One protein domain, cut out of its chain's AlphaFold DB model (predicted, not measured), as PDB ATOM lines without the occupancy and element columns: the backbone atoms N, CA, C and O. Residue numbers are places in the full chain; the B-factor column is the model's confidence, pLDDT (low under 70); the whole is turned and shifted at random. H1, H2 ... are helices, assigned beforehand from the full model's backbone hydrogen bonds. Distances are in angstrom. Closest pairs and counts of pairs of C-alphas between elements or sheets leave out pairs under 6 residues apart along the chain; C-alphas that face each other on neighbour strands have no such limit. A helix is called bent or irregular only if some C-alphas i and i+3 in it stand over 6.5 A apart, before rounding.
ATOM      1  N   THR A 145      34.522  27.553 -48.586       83.50
ATOM      2  CA  THR A 145      35.150  27.304 -47.276       83.50
ATOM      3  C   THR A 145      34.993  28.503 -46.345       83.50
ATOM      4  O   THR A 145      34.612  28.310 -45.187       83.50
ATOM      5  N   THR A 146      35.170  29.725 -46.851       83.75
ATOM      6  CA  THR A 146      34.930  30.964 -46.096       83.75
ATOM      7  C   THR A 146      33.464  31.096 -45.681       83.75
ATOM      8  O   THR A 146      33.197  31.292 -44.497       83.75
ATOM      9  N   LEU A 147      32.500  30.842 -46.576       86.12
ATOM     10  CA  LEU A 147      31.064  30.829 -46.241       86.12
ATOM     11  C   LEU A 147      30.692  29.773 -45.187       86.12
ATOM     12  O   LEU A 147      29.814  29.978 -44.343       86.12
ATOM     13  N   ARG A 148      31.346  28.605 -45.204       86.69
ATOM     14  CA  ARG A 148      31.150  27.595 -44.149       86.69
ATOM     15  C   ARG A 148      31.721  28.071 -42.817       86.69
ATOM     16  O   ARG A 148      31.067  27.896 -41.788       86.69
ATOM     17  N   GLN A 149      32.896  28.691 -42.836       87.31
ATOM     18  CA  GLN A 149      33.547  29.225 -41.645       87.31
ATOM     19  C   GLN A 149      32.749  30.382 -41.023       87.31
ATOM     20  O   GLN A 149      32.576  30.401 -39.800       87.31
ATOM     21  N   THR A 150      32.203  31.295 -41.832       90.50
ATOM     22  CA  THR A 150      31.335  32.385 -41.353       90.50
ATOM     23  C   THR A 150      30.072  31.819 -40.715       90.50
ATOM     24  O   THR A 150      29.789  32.140 -39.556       90.50
ATOM     25  N   ARG A 151      29.403  30.857 -41.369       91.38
ATOM     26  CA  ARG A 151      28.221  30.180 -40.807       91.38
ATOM     27  C   ARG A 151      28.522  29.489 -39.478       91.38
ATOM     28  O   ARG A 151      27.739  29.582 -38.534       91.38
ATOM     29  N   GLU A 152      29.646  28.785 -39.375       92.00
ATOM     30  CA  GLU A 152      30.063  28.161 -38.116       92.00
ATOM     31  C   GLU A 152      30.362  29.191 -37.022       92.00
ATOM     32  O   GLU A 152      30.024  28.961 -35.854       92.00
ATOM     33  N   SER A 153      30.973  30.322 -37.382       92.38
ATOM     34  CA  SER A 153      31.223  31.428 -36.458       92.38
ATOM     35  C   SER A 153      29.912  32.018 -35.933       92.38
ATOM     36  O   SER A 153      29.769  32.211 -34.725       92.38
ATOM     37  N   ASP A 154      28.909  32.178 -36.793       93.00
ATOM     38  CA  ASP A 154      27.615  32.746 -36.419       93.00
ATOM     39  C   ASP A 154      26.797  31.776 -35.570       93.00
ATOM     40  O   ASP A 154      26.188  32.177 -34.577       93.00
ATOM     41  N   VAL A 155      26.881  30.471 -35.844       93.94
ATOM     42  CA  VAL A 155      26.316  29.442 -34.956       93.94
ATOM     43  C   VAL A 155      26.976  29.483 -33.572       93.94
ATOM     44  O   VAL A 155      26.290  29.339 -32.554       93.94
ATOM     45  N   LYS A 156      28.300  29.683 -33.494       94.00
ATOM     46  CA  LYS A 156      29.009  29.833 -32.210       94.00
ATOM     47  C   LYS A 156      28.568  31.103 -31.477       94.00
ATOM     48  O   LYS A 156      28.281  31.012 -30.279       94.00
ATOM     49  N   LYS A 157      28.440  32.236 -32.178       93.06
ATOM     50  CA  LYS A 157      27.914  33.498 -31.625       93.06
ATOM     51  C   LYS A 157      26.490  33.312 -31.099       93.06
ATOM     52  O   LYS A 157      26.238  33.605 -29.935       93.06
ATOM     53  N   GLY A 158      25.591  32.711 -31.879       93.06
ATOM     54  CA  GLY A 158      24.212  32.443 -31.458       93.06
ATOM     55  C   GLY A 158      24.126  31.570 -30.200       93.06
ATOM     56  O   GLY A 158      23.371  31.868 -29.274       93.06
ATOM     57  N   LYS A 159      24.964  30.526 -30.096       94.19
ATOM     58  CA  LYS A 159      25.070  29.710 -28.870       94.19
ATOM     59  C   LYS A 159      25.606  30.507 -27.677       94.19
ATOM     60  O   LYS A 159      25.194  30.245 -26.547       94.19
ATOM     61  N   ALA A 160      26.538  31.434 -27.896       92.38
ATOM     62  CA  ALA A 160      27.048  32.311 -26.844       92.38
ATOM     63  C   ALA A 160      25.962  33.274 -26.347       92.38
ATOM     64  O   ALA A 160      25.712  33.302 -25.144       92.38
ATOM     65  N   VAL A 161      25.243  33.939 -27.257       92.94
ATOM     66  CA  VAL A 161      24.121  34.837 -26.931       92.94
ATOM     67  C   VAL A 161      23.041  34.100 -26.140       92.94
ATOM     68  O   VAL A 161      22.618  34.567 -25.088       92.94
ATOM     69  N   LYS A 162      22.658  32.887 -26.563       92.31
ATOM     70  CA  LYS A 162      21.683  32.069 -25.822       92.31
ATOM     71  C   LYS A 162      22.128  31.779 -24.382       92.31
ATOM     72  O   LYS A 162      21.305  31.782 -23.472       92.31
ATOM     73  N   ARG A 163      23.422  31.517 -24.166       92.00
ATOM     74  CA  ARG A 163      23.975  31.291 -22.819       92.00
ATOM     75  C   ARG A 163      24.017  32.573 -21.991       92.00
ATOM     76  O   ARG A 163      23.710  32.511 -20.807       92.00
ATOM     77  N   GLN A 164      24.362  33.704 -22.603       91.25
ATOM     78  CA  GLN A 164      24.352  35.011 -21.942       91.25
ATOM     79  C   GLN A 164      22.942  35.389 -21.481       91.25
ATOM     80  O   GLN A 164      22.771  35.745 -20.320       91.25
ATOM     81  N   LEU A 165      21.931  35.217 -22.337       90.94
ATOM     82  CA  LEU A 165      20.530  35.448 -21.972       90.94
ATOM     83  C   LEU A 165      20.073  34.519 -20.841       90.94
ATOM     84  O   LEU A 165      19.474  34.981 -19.880       90.94
ATOM     85  N   GLY A 166      20.437  33.233 -20.884       92.50
ATOM     86  CA  GLY A 166      20.112  32.307 -19.793       92.50
ATOM     87  C   GLY A 166      20.763  32.680 -18.452       92.50
ATOM     88  O   GLY A 166      20.143  32.523 -17.397       92.50
ATOM     89  N   LEU A 167      21.997  33.195 -18.475       91.25
ATOM     90  CA  LEU A 167      22.659  33.721 -17.278       91.25
ATOM     91  C   LEU A 167      21.953  34.983 -16.768       91.25
ATOM     92  O   LEU A 167      21.678  35.082 -15.574       91.25
ATOM     93  N   TRP A 168      21.627  35.913 -17.668       91.75
ATOM     94  CA  TRP A 168      20.881  37.130 -17.350       91.75
ATOM     95  C   TRP A 168      19.532  36.818 -16.694       91.75
ATOM     96  O   TRP A 168      19.245  37.341 -15.621       91.75
ATOM     97  N   ASP A 169      18.752  35.901 -17.268       91.31
ATOM     98  CA  ASP A 169      17.455  35.487 -16.722       91.31
ATOM     99  C   ASP A 169      17.588  34.883 -15.318       91.31
ATOM    100  O   ASP A 169      16.760  35.132 -14.439       91.31
ATOM    101  N   SER A 170      18.658  34.117 -15.082       92.56
ATOM    102  CA  SER A 170      18.943  33.523 -13.771       92.56
ATOM    103  C   SER A 170      19.292  34.590 -12.726       92.56
ATOM    104  O   SER A 170      18.792  34.544 -11.601       92.56
ATOM    105  N   LEU A 171      20.110  35.580 -13.099       92.19
ATOM    106  CA  LEU A 171      20.452  36.718 -12.237       92.19
ATOM    107  C   LEU A 171      19.232  37.601 -11.955       92.19
ATOM    108  O   LEU A 171      19.047  38.074 -10.832       92.19
ATOM    109  N   LEU A 172      18.370  37.783 -12.951       92.25
ATOM    110  CA  LEU A 172      17.135  38.542 -12.829       92.25
ATOM    111  C   LEU A 172      16.142  37.860 -11.878       92.25
ATOM    112  O   LEU A 172      15.579  38.528 -11.008       92.25
ATOM    113  N   ASP A 173      15.978  36.535 -11.968       91.75
ATOM    114  CA  ASP A 173      15.173  35.763 -11.008       91.75
ATOM    115  C   ASP A 173      15.744  35.865  -9.585       91.75
ATOM    116  O   ASP A 173      15.007  36.150  -8.636       91.75
ATOM    117  N   ALA A 174      17.065  35.718  -9.428       91.69
ATOM    118  CA  ALA A 174      17.730  35.893  -8.137       91.69
ATOM    119  C   ALA A 174      17.453  37.288  -7.550       91.69
ATOM    120  O   ALA A 174      16.989  37.408  -6.411       91.69
ATOM    121  N   ARG A 175      17.615  38.347  -8.353       92.62
ATOM    122  CA  ARG A 175      17.316  39.720  -7.935       92.62
ATOM    123  C   ARG A 175      15.848  39.893  -7.544       92.62
ATOM    124  O   ARG A 175      15.574  40.501  -6.508       92.62
ATOM    125  N   ILE A 176      14.896  39.357  -8.311       91.12
ATOM    126  CA  ILE A 176      13.457  39.427  -7.991       91.12
ATOM    127  C   ILE A 176      13.162  38.761  -6.639       91.12
ATOM    128  O   ILE A 176      12.397  39.307  -5.837       91.12
ATOM    129  N   ARG A 177      13.787  37.614  -6.350       91.19
ATOM    130  CA  ARG A 177      13.633  36.900  -5.069       91.19
ATOM    131  C   ARG A 177      14.196  37.691  -3.890       91.19
ATOM    132  O   ARG A 177      13.552  37.737  -2.839       91.19
ATOM    133  N   MET A 178      15.329  38.373  -4.081       91.19
ATOM    134  CA  MET A 178      15.958  39.217  -3.055       91.19
ATOM    135  C   MET A 178      15.080  40.395  -2.609       91.19
ATOM    136  O   MET A 178      15.274  40.910  -1.506       91.19
ATOM    137  N   GLN A 179      14.064  40.790  -3.390       92.12
ATOM    138  CA  GLN A 179      13.190  41.915  -3.036       92.12
ATOM    139  C   GLN A 179      12.540  41.749  -1.658       92.12
ATOM    140  O   GLN A 179      12.418  42.712  -0.903       92.12
ATOM    141  N   LYS A 180      12.129  40.526  -1.299       89.75
ATOM    142  CA  LYS A 180      11.501  40.267   0.007       89.75
ATOM    143  C   LYS A 180      12.473  40.503   1.161       89.75
ATOM    144  O   LYS A 180      12.045  40.997   2.206       89.75
ATOM    145  N   SER A 181      13.749  40.180   0.969       89.38
ATOM    146  CA  SER A 181      14.807  40.410   1.955       89.38
ATOM    147  C   SER A 181      15.050  41.906   2.147       89.38
ATOM    148  O   SER A 181      15.013  42.368   3.283       89.38
ATOM    149  N   VAL A 182      15.159  42.677   1.057       88.81
ATOM    150  CA  VAL A 182      15.303  44.149   1.099       88.81
ATOM    151  C   VAL A 182      14.116  44.802   1.817       88.81
ATOM    152  O   VAL A 182      14.287  45.568   2.765       88.81
ATOM    153  N   VAL A 183      12.886  44.432   1.445       88.62
ATOM    154  CA  VAL A 183      11.667  44.955   2.088       88.62
ATOM    155  C   VAL A 183      11.605  44.588   3.574       88.62
ATOM    156  O   VAL A 183      11.125  45.383   4.380       88.62
ATOM    157  N   SER A 184      12.084  43.401   3.954       88.06
ATOM    158  CA  SER A 184      12.123  42.968   5.355       88.06
ATOM    159  C   SER A 184      13.197  43.706   6.155       88.06
ATOM    160  O   SER A 184      12.920  44.116   7.282       88.06
ATOM    161  N   ALA A 185      14.373  43.947   5.567       87.75
ATOM    162  CA  ALA A 185      15.451  44.729   6.175       87.75
ATOM    163  C   ALA A 185      14.996  46.165   6.492       87.75
ATOM    164  O   ALA A 185      15.213  46.652   7.598       87.75
ATOM    165  N   ASN A 186      14.210  46.787   5.606       87.44
ATOM    166  CA  ASN A 186      13.629  48.119   5.830       87.44
ATOM    167  C   ASN A 186      12.610  48.186   6.991       87.44
ATOM    168  O   ASN A 186      12.115  49.262   7.341       87.44
ATOM    169  N   ARG A 187      12.245  47.048   7.598       86.00
ATOM    170  CA  ARG A 187      11.389  46.996   8.795       86.00
ATOM    171  C   ARG A 187      12.189  46.936  10.090       86.00
ATOM    172  O   ARG A 187      11.570  47.023  11.154       86.00
ATOM    173  N   GLY A 343      24.119  65.261 -11.035       88.88
ATOM    174  CA  GLY A 343      23.400  66.488 -10.704       88.88
ATOM    175  C   GLY A 343      22.125  66.268  -9.885       88.88
ATOM    176  O   GLY A 343      22.018  65.352  -9.067       88.88
ATOM    177  N   VAL A 344      21.141  67.137 -10.127       86.56
ATOM    178  CA  VAL A 344      19.878  67.196  -9.371       86.56
ATOM    179  C   VAL A 344      19.011  65.952  -9.597       86.56
ATOM    180  O   VAL A 344      18.301  65.515  -8.691       86.56
ATOM    181  N   GLU A 345      19.050  65.358 -10.793       82.88
ATOM    182  CA  GLU A 345      18.243  64.172 -11.106       82.88
ATOM    183  C   GLU A 345      18.772  62.927 -10.382       82.88
ATOM    184  O   GLU A 345      17.982  62.201  -9.769       82.88
ATOM    185  N   GLY A 346      20.096  62.757 -10.326       86.06
ATOM    186  CA  GLY A 346      20.738  61.701  -9.544       86.06
ATOM    187  C   GLY A 346      20.531  61.849  -8.034       86.06
ATOM    188  O   GLY A 346      20.286  60.864  -7.331       86.06
ATOM    189  N   GLU A 347      20.572  63.075  -7.504       89.25
ATOM    190  CA  GLU A 347      20.209  63.353  -6.104       89.25
ATOM    191  C   GLU A 347      18.754  62.988  -5.815       89.25
ATOM    192  O   GLU A 347      18.476  62.269  -4.857       89.25
ATOM    193  N   ARG A 348      17.828  63.384  -6.691       87.81
ATOM    194  CA  ARG A 348      16.412  63.024  -6.571       87.81
ATOM    195  C   ARG A 348      16.191  61.511  -6.655       87.81
ATOM    196  O   ARG A 348      15.313  60.990  -5.965       87.81
ATOM    197  N   LEU A 349      16.940  60.798  -7.496       85.75
ATOM    198  CA  LEU A 349      16.849  59.341  -7.594       85.75
ATOM    199  C   LEU A 349      17.332  58.665  -6.303       85.75
ATOM    200  O   LEU A 349      16.660  57.758  -5.815       85.75
ATOM    201  N   ARG A 350      18.425  59.155  -5.707       88.00
ATOM    202  CA  ARG A 350      18.921  58.690  -4.399       88.00
ATOM    203  C   ARG A 350      17.964  59.025  -3.254       88.00
ATOM    204  O   ARG A 350      17.698  58.174  -2.417       88.00
ATOM    205  N   ALA A 351      17.384  60.222  -3.236       88.94
ATOM    206  CA  ALA A 351      16.366  60.588  -2.251       88.94
ATOM    207  C   ALA A 351      15.159  59.640  -2.326       88.94
ATOM    208  O   ALA A 351      14.665  59.147  -1.316       88.94
ATOM    209  N   ARG A 352      14.725  59.288  -3.543       86.94
ATOM    210  CA  ARG A 352      13.617  58.347  -3.767       86.94
ATOM    211  C   ARG A 352      13.864  56.954  -3.193       86.94
ATOM    212  O   ARG A 352      12.868  56.317  -2.841       86.94
ATOM    213  N   THR A 353      15.112  56.487  -3.115       90.06
ATOM    214  CA  THR A 353      15.433  55.194  -2.490       90.06
ATOM    215  C   THR A 353      15.496  55.267  -0.969       90.06
ATOM    216  O   THR A 353      15.495  54.229  -0.327       90.06
ATOM    217  N   ARG A 354      15.483  56.464  -0.379       90.00
ATOM    218  CA  ARG A 354      15.494  56.702   1.076       90.00
ATOM    219  C   ARG A 354      14.124  57.053   1.648       90.00
ATOM    220  O   ARG A 354      13.993  57.346   2.832       90.00
ATOM    221  N   VAL A 355      13.085  57.010   0.815       86.12
ATOM    222  CA  VAL A 355      11.703  57.270   1.221       86.12
ATOM    223  C   VAL A 355      10.962  55.957   1.382       86.12
ATOM    224  O   VAL A 355      10.892  55.140   0.464       86.12
ATOM    225  N   ARG A 356      10.325  55.784   2.538       75.88
ATOM    226  CA  ARG A 356       9.552  54.589   2.856       75.88
ATOM    227  C   ARG A 356       8.201  54.574   2.139       75.88
ATOM    228  O   ARG A 356       7.385  55.470   2.331       75.88
ATOM    229  N   ARG A 357       7.910  53.505   1.386       72.88
ATOM    230  CA  ARG A 357       6.634  53.374   0.637       72.88
ATOM    231  C   ARG A 357       5.785  52.158   1.021       72.88
ATOM    232  O   ARG A 357       4.670  51.991   0.526       72.88
ATOM    233  N   GLY A 358       6.308  51.297   1.893       64.00
ATOM    234  CA  GLY A 358       5.682  50.037   2.297       64.00
ATOM    235  C   GLY A 358       4.616  50.170   3.392       64.00
ATOM    236  O   GLY A 358       4.695  51.033   4.262       64.00
ATOM    237  N   LYS A 359       3.643  49.247   3.388       58.78
ATOM    238  CA  LYS A 359       2.689  49.068   4.495       58.78
ATOM    239  C   LYS A 359       3.381  48.379   5.673       58.78
ATOM    240  O   LYS A 359       3.851  47.251   5.538       58.78
ATOM    241  N   GLY A 360       3.384  49.033   6.830       61.41
ATOM    242  CA  GLY A 360       3.877  48.487   8.094       61.41
ATOM    243  C   GLY A 360       4.957  49.362   8.717       61.41
ATOM    244  O   GLY A 360       5.884  49.781   8.031       61.41
ATOM    245  N   ALA A 361       4.836  49.618  10.020       66.44
ATOM    246  CA  ALA A 361       5.810  50.385  10.791       66.44
ATOM    247  C   ALA A 361       7.154  49.643  10.919       66.44
ATOM    248  O   ALA A 361       7.240  48.422  10.729       66.44
ATOM    249  N   ARG A 362       8.229  50.394  11.217       77.38
ATOM    250  CA  ARG A 362       9.509  49.798  11.647       77.38
ATOM    251  C   ARG A 362       9.201  49.089  12.966       77.38
ATOM    252  O   ARG A 362       8.319  49.534  13.705       77.38
ATOM    253  N   ILE A 363       9.873  47.980  13.246       76.00
ATOM    254  CA  ILE A 363       9.680  47.259  14.507       76.00
ATOM    255  C   ILE A 363       9.867  48.256  15.658       76.00
ATOM    256  O   ILE A 363      10.930  48.853  15.793       76.00
ATOM    257  N   GLU A 372       2.797  61.807   8.147       44.72
ATOM    258  CA  GLU A 372       4.073  62.533   8.362       44.72
ATOM    259  C   GLU A 372       5.318  61.658   8.145       44.72
ATOM    260  O   GLU A 372       6.346  62.152   7.693       44.72
ATOM    261  N   ALA A 373       5.225  60.340   8.352       49.09
ATOM    262  CA  ALA A 373       6.368  59.422   8.221       49.09
ATOM    263  C   ALA A 373       6.774  59.086   6.767       49.09
ATOM    264  O   ALA A 373       7.746  58.366   6.546       49.09
ATOM    265  N   ALA A 374       6.009  59.543   5.771       51.19
ATOM    266  CA  ALA A 374       6.221  59.220   4.357       51.19
ATOM    267  C   ALA A 374       7.073  60.256   3.598       51.19
ATOM    268  O   ALA A 374       7.313  60.070   2.405       51.19
ATOM    269  N   ALA A 375       7.492  61.349   4.249       55.47
ATOM    270  CA  ALA A 375       8.141  62.483   3.584       55.47
ATOM    271  C   ALA A 375       9.582  62.766   4.039       55.47
ATOM    272  O   ALA A 375      10.262  63.547   3.378       55.47
ATOM    273  N   GLU A 376      10.052  62.158   5.128       69.94
ATOM    274  CA  GLU A 376      11.412  62.380   5.627       69.94
ATOM    275  C   GLU A 376      12.375  61.346   5.028       69.94
ATOM    276  O   GLU A 376      12.080  60.148   4.993       69.94
ATOM    277  N   GLU A 377      13.500  61.823   4.494       81.12
ATOM    278  CA  GLU A 377      14.553  60.966   3.952       81.12
ATOM    279  C   GLU A 377      15.249  60.220   5.092       81.12
ATOM    280  O   GLU A 377      15.784  60.833   6.015       81.12
ATOM    281  N   ASP A 378      15.275  58.894   5.005       84.00
ATOM    282  CA  ASP A 378      15.940  58.038   5.980       84.00
ATOM    283  C   ASP A 378      17.240  57.484   5.365       84.00
ATOM    284  O   ASP A 378      17.177  56.658   4.447       84.00
ATOM    285  N   PRO A 379      18.432  57.934   5.811       85.50
ATOM    286  CA  PRO A 379      19.703  57.478   5.248       85.50
ATOM    287  C   PRO A 379      19.954  55.980   5.474       85.50
ATOM    288  O   PRO A 379      20.721  55.384   4.723       85.50
ATOM    289  N   GLU A 380      19.276  55.375   6.454       84.75
ATOM    290  CA  GLU A 380      19.376  53.957   6.818       84.75
ATOM    291  C   GLU A 380      18.354  53.087   6.065       84.75
ATOM    292  O   GLU A 380      18.088  51.944   6.454       84.75
ATOM    293  N   LEU A 381      17.700  53.632   5.035       87.25
ATOM    294  CA  LEU A 381      16.678  52.951   4.246       87.25
ATOM    295  C   LEU A 381      17.108  52.835   2.783       87.25
ATOM    296  O   LEU A 381      17.565  53.799   2.169       87.25
ATOM    297  N   PHE A 382      16.897  51.648   2.213       90.69
ATOM    298  CA  PHE A 382      17.102  51.387   0.792       90.69
ATOM    299  C   PHE A 382      15.856  50.729   0.186       90.69
ATOM    300  O   PHE A 382      15.609  49.535   0.352       90.69
ATOM    301  N   ASP A 383      15.038  51.522  -0.500       89.62
ATOM    302  CA  ASP A 383      13.810  51.112  -1.183       89.62
ATOM    303  C   ASP A 383      13.934  51.328  -2.696       89.62
ATOM    304  O   ASP A 383      13.738  52.421  -3.231       89.62
ATOM    305  N   ASP A 384      14.223  50.246  -3.407       91.19
ATOM    306  CA  ASP A 384      14.340  50.212  -4.862       91.19
ATOM    307  C   ASP A 384      13.072  49.692  -5.560       91.19
ATOM    308  O   ASP A 384      13.123  49.233  -6.704       91.19
ATOM    309  N   THR A 385      11.909  49.791  -4.903       88.88
ATOM    310  CA  THR A 385      10.626  49.288  -5.425       88.88
ATOM    311  C   THR A 385      10.327  49.763  -6.852       88.88
ATOM    312  O   THR A 385       9.752  49.010  -7.636       88.88
ATOM    313  N   ASP A 386      10.712  50.989  -7.217       86.44
ATOM    314  CA  ASP A 386      10.506  51.514  -8.573       86.44
ATOM    315  C   ASP A 386      11.309  50.727  -9.622       86.44
ATOM    316  O   ASP A 386      10.777  50.395 -10.683       86.44
ATOM    317  N   PHE A 387      12.566  50.405  -9.308       87.94
ATOM    318  CA  PHE A 387      13.445  49.610 -10.160       87.94
ATOM    319  C   PHE A 387      12.967  48.159 -10.229       87.94
ATOM    320  O   PHE A 387      12.808  47.612 -11.315       87.94
ATOM    321  N   TYR A 388      12.611  47.569  -9.086       91.25
ATOM    322  CA  TYR A 388      12.018  46.232  -9.028       91.25
ATOM    323  C   TYR A 388      10.751  46.105  -9.886       91.25
ATOM    324  O   TYR A 388      10.585  45.135 -10.625       91.25
ATOM    325  N   GLN A 389       9.854  47.092  -9.819       90.06
ATOM    326  CA  GLN A 389       8.655  47.108 -10.656       90.06
ATOM    327  C   GLN A 389       8.987  47.219 -12.141       90.06
ATOM    328  O   GLN A 389       8.253  46.655 -12.947       90.06
ATOM    329  N   GLN A 390      10.044  47.948 -12.504       87.25
ATOM    330  CA  GLN A 390      10.491  48.017 -13.890       87.25
ATOM    331  C   GLN A 390      11.002  46.657 -14.368       87.25
ATOM    332  O   GLN A 390      10.498  46.152 -15.363       87.25
ATOM    333  N   LEU A 391      11.879  46.011 -13.596       89.31
ATOM    334  CA  LEU A 391      12.380  44.671 -13.908       89.31
ATOM    335  C   LEU A 391      11.247  43.652 -14.096       89.31
ATOM    336  O   LEU A 391      11.281  42.848 -15.020       89.31
ATOM    337  N   LEU A 392      10.215  43.694 -13.247       90.06
ATOM    338  CA  LEU A 392       9.052  42.817 -13.402       90.06
ATOM    339  C   LEU A 392       8.276  43.074 -14.695       90.06
ATOM    340  O   LEU A 392       7.819  42.113 -15.310       90.06
ATOM    341  N   ARG A 393       8.101  44.343 -15.087       85.00
ATOM    342  CA  ARG A 393       7.444  44.687 -16.357       85.00
ATOM    343  C   ARG A 393       8.239  44.123 -17.521       85.00
ATOM    344  O   ARG A 393       7.670  43.392 -18.317       85.00
ATOM    345  N   ASP A 394       9.547  44.356 -17.533       83.38
ATOM    346  CA  ASP A 394      10.425  43.898 -18.609       83.38
ATOM    347  C   ASP A 394      10.399  42.361 -18.741       83.38
ATOM    348  O   ASP A 394      10.325  41.833 -19.849       83.38
ATOM    349  N   VAL A 395      10.359  41.624 -17.621       86.62
ATOM    350  CA  VAL A 395      10.207  40.152 -17.623       86.62
ATOM    351  C   VAL A 395       8.857  39.704 -18.182       86.62
ATOM    352  O   VAL A 395       8.787  38.687 -18.876       86.62
ATOM    353  N   ILE A 396       7.776  40.406 -17.839       85.00
ATOM    354  CA  ILE A 396       6.429  40.078 -18.318       85.00
ATOM    355  C   ILE A 396       6.330  40.365 -19.816       85.00
ATOM    356  O   ILE A 396       5.884  39.492 -20.558       85.00
ATOM    357  N   ASP A 397       6.796  41.527 -20.261       82.25
ATOM    358  CA  ASP A 397       6.752  41.947 -21.662       82.25
ATOM    359  C   ASP A 397       7.594  41.001 -22.537       82.25
ATOM    360  O   ASP A 397       7.110  40.505 -23.557       82.25
ATOM    361  N   ALA A 398       8.798  40.631 -22.077       79.31
ATOM    362  CA  ALA A 398       9.665  39.672 -22.766       79.31
ATOM    363  C   ALA A 398       9.039  38.269 -22.899       79.31
ATOM    364  O   ALA A 398       9.276  37.579 -23.891       79.31
ATOM    365  N   LYS A 399       8.229  37.834 -21.923       76.44
ATOM    366  CA  LYS A 399       7.535  36.531 -21.958       76.44
ATOM    367  C   LYS A 399       6.210  36.561 -22.709       76.44
ATOM    368  O   LYS A 399       5.808  35.536 -23.254       76.44
ATOM    369  N   SER A 400       5.525  37.699 -22.703       68.12
ATOM    370  CA  SER A 400       4.221  37.879 -23.346       68.12
ATOM    371  C   SER A 400       4.348  38.013 -24.868       68.12
ATOM    372  O   SER A 400       3.360  37.887 -25.581       68.12
ATOM    373  N   GLY A 401       5.555  38.288 -25.385       58.62
ATOM    374  CA  GLY A 401       5.774  38.570 -26.811       58.62
ATOM    375  C   GLY A 401       5.026  39.818 -27.296       58.62
ATOM    376  O   GLY A 401       5.006  40.106 -28.488       58.62
ATOM    377  N   ASN A 402       4.405  40.558 -26.374       47.00
ATOM    378  CA  ASN A 402       3.504  41.652 -26.659       47.00
ATOM    379  C   ASN A 402       4.231  42.966 -26.382       47.00
ATOM    380  O   ASN A 402       4.274  43.443 -25.250       47.00
ATOM    381  N   VAL A 403       4.764  43.581 -27.436       47.75
ATOM    382  CA  VAL A 403       5.410  44.908 -27.394       47.75
ATOM    383  C   VAL A 403       4.397  46.042 -27.081       47.75
ATOM    384  O   VAL A 403       4.759  47.213 -27.041       47.75
TER     385      VAL A 403
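This is residues 145 to 187, 343 to 363 and 372 to 403 of the 501 residues of the protein "Protein BFR2" of Dentipellis sp. KUC8613 (UniProt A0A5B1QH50). One very long helix, H1, makes the longest axis, its first part, residues 145 to 168, sticking out as a bare arm; the shorter H3 packs slantwise on its later part, and H2 points away sideways, its residues 343 to 348 sticking out. Loop residues 354 to 363 and 372 to 384 gather near the last residues of H1. The printed part has 96 residues, with three named helices in the order H1, H2, H3 and no named strand: all helix. It is extended, with a radius of gyration of the C-alphas of 20.6 A and spans of 72 by 31 by 26 A.

H1, residues 145 to 185, begins with C-alpha 145 at (35.150, 27.304, -47.276) and is 59.6 A long. It has a kink of 29 degrees near residue 178; it is neither bent nor irregular, but only just: C-alphas 177 and 180 are 6.5 A apart. H2, residues 343 to 353, measures 16.1 A. H3, residues 385 to 400, measures 22.2 A and ends with C-alpha 400 at (4.221, 37.879, -23.346).

H1, with residues 172 to 179 alone, touches residues 388 to 392 of H3; the closest C-alphas, of Ile 176 and Tyr 388, are 7.0 A apart. They run opposite ways at a steep tilt of 42 degrees. H2 is near H3, their closest C-alphas 8.2 A apart. H1 and H2 are apart. Every O i to N i+4 pair is within hydrogen-bond range in H2 and H3, and 35 of 37 in H1.

The C-alphas farthest apart, of Thr 145 and Glu 372, are 72.8 A apart. Residues 188 to 342 and 364 to 371 are not printed; the C-alpha gaps across these cuts are 30.1 A and 17.4 A. The mean pLDDT of the printed part is 84.0, with residues 358 to 361, 372 to 376 and 400 to 403 under 70.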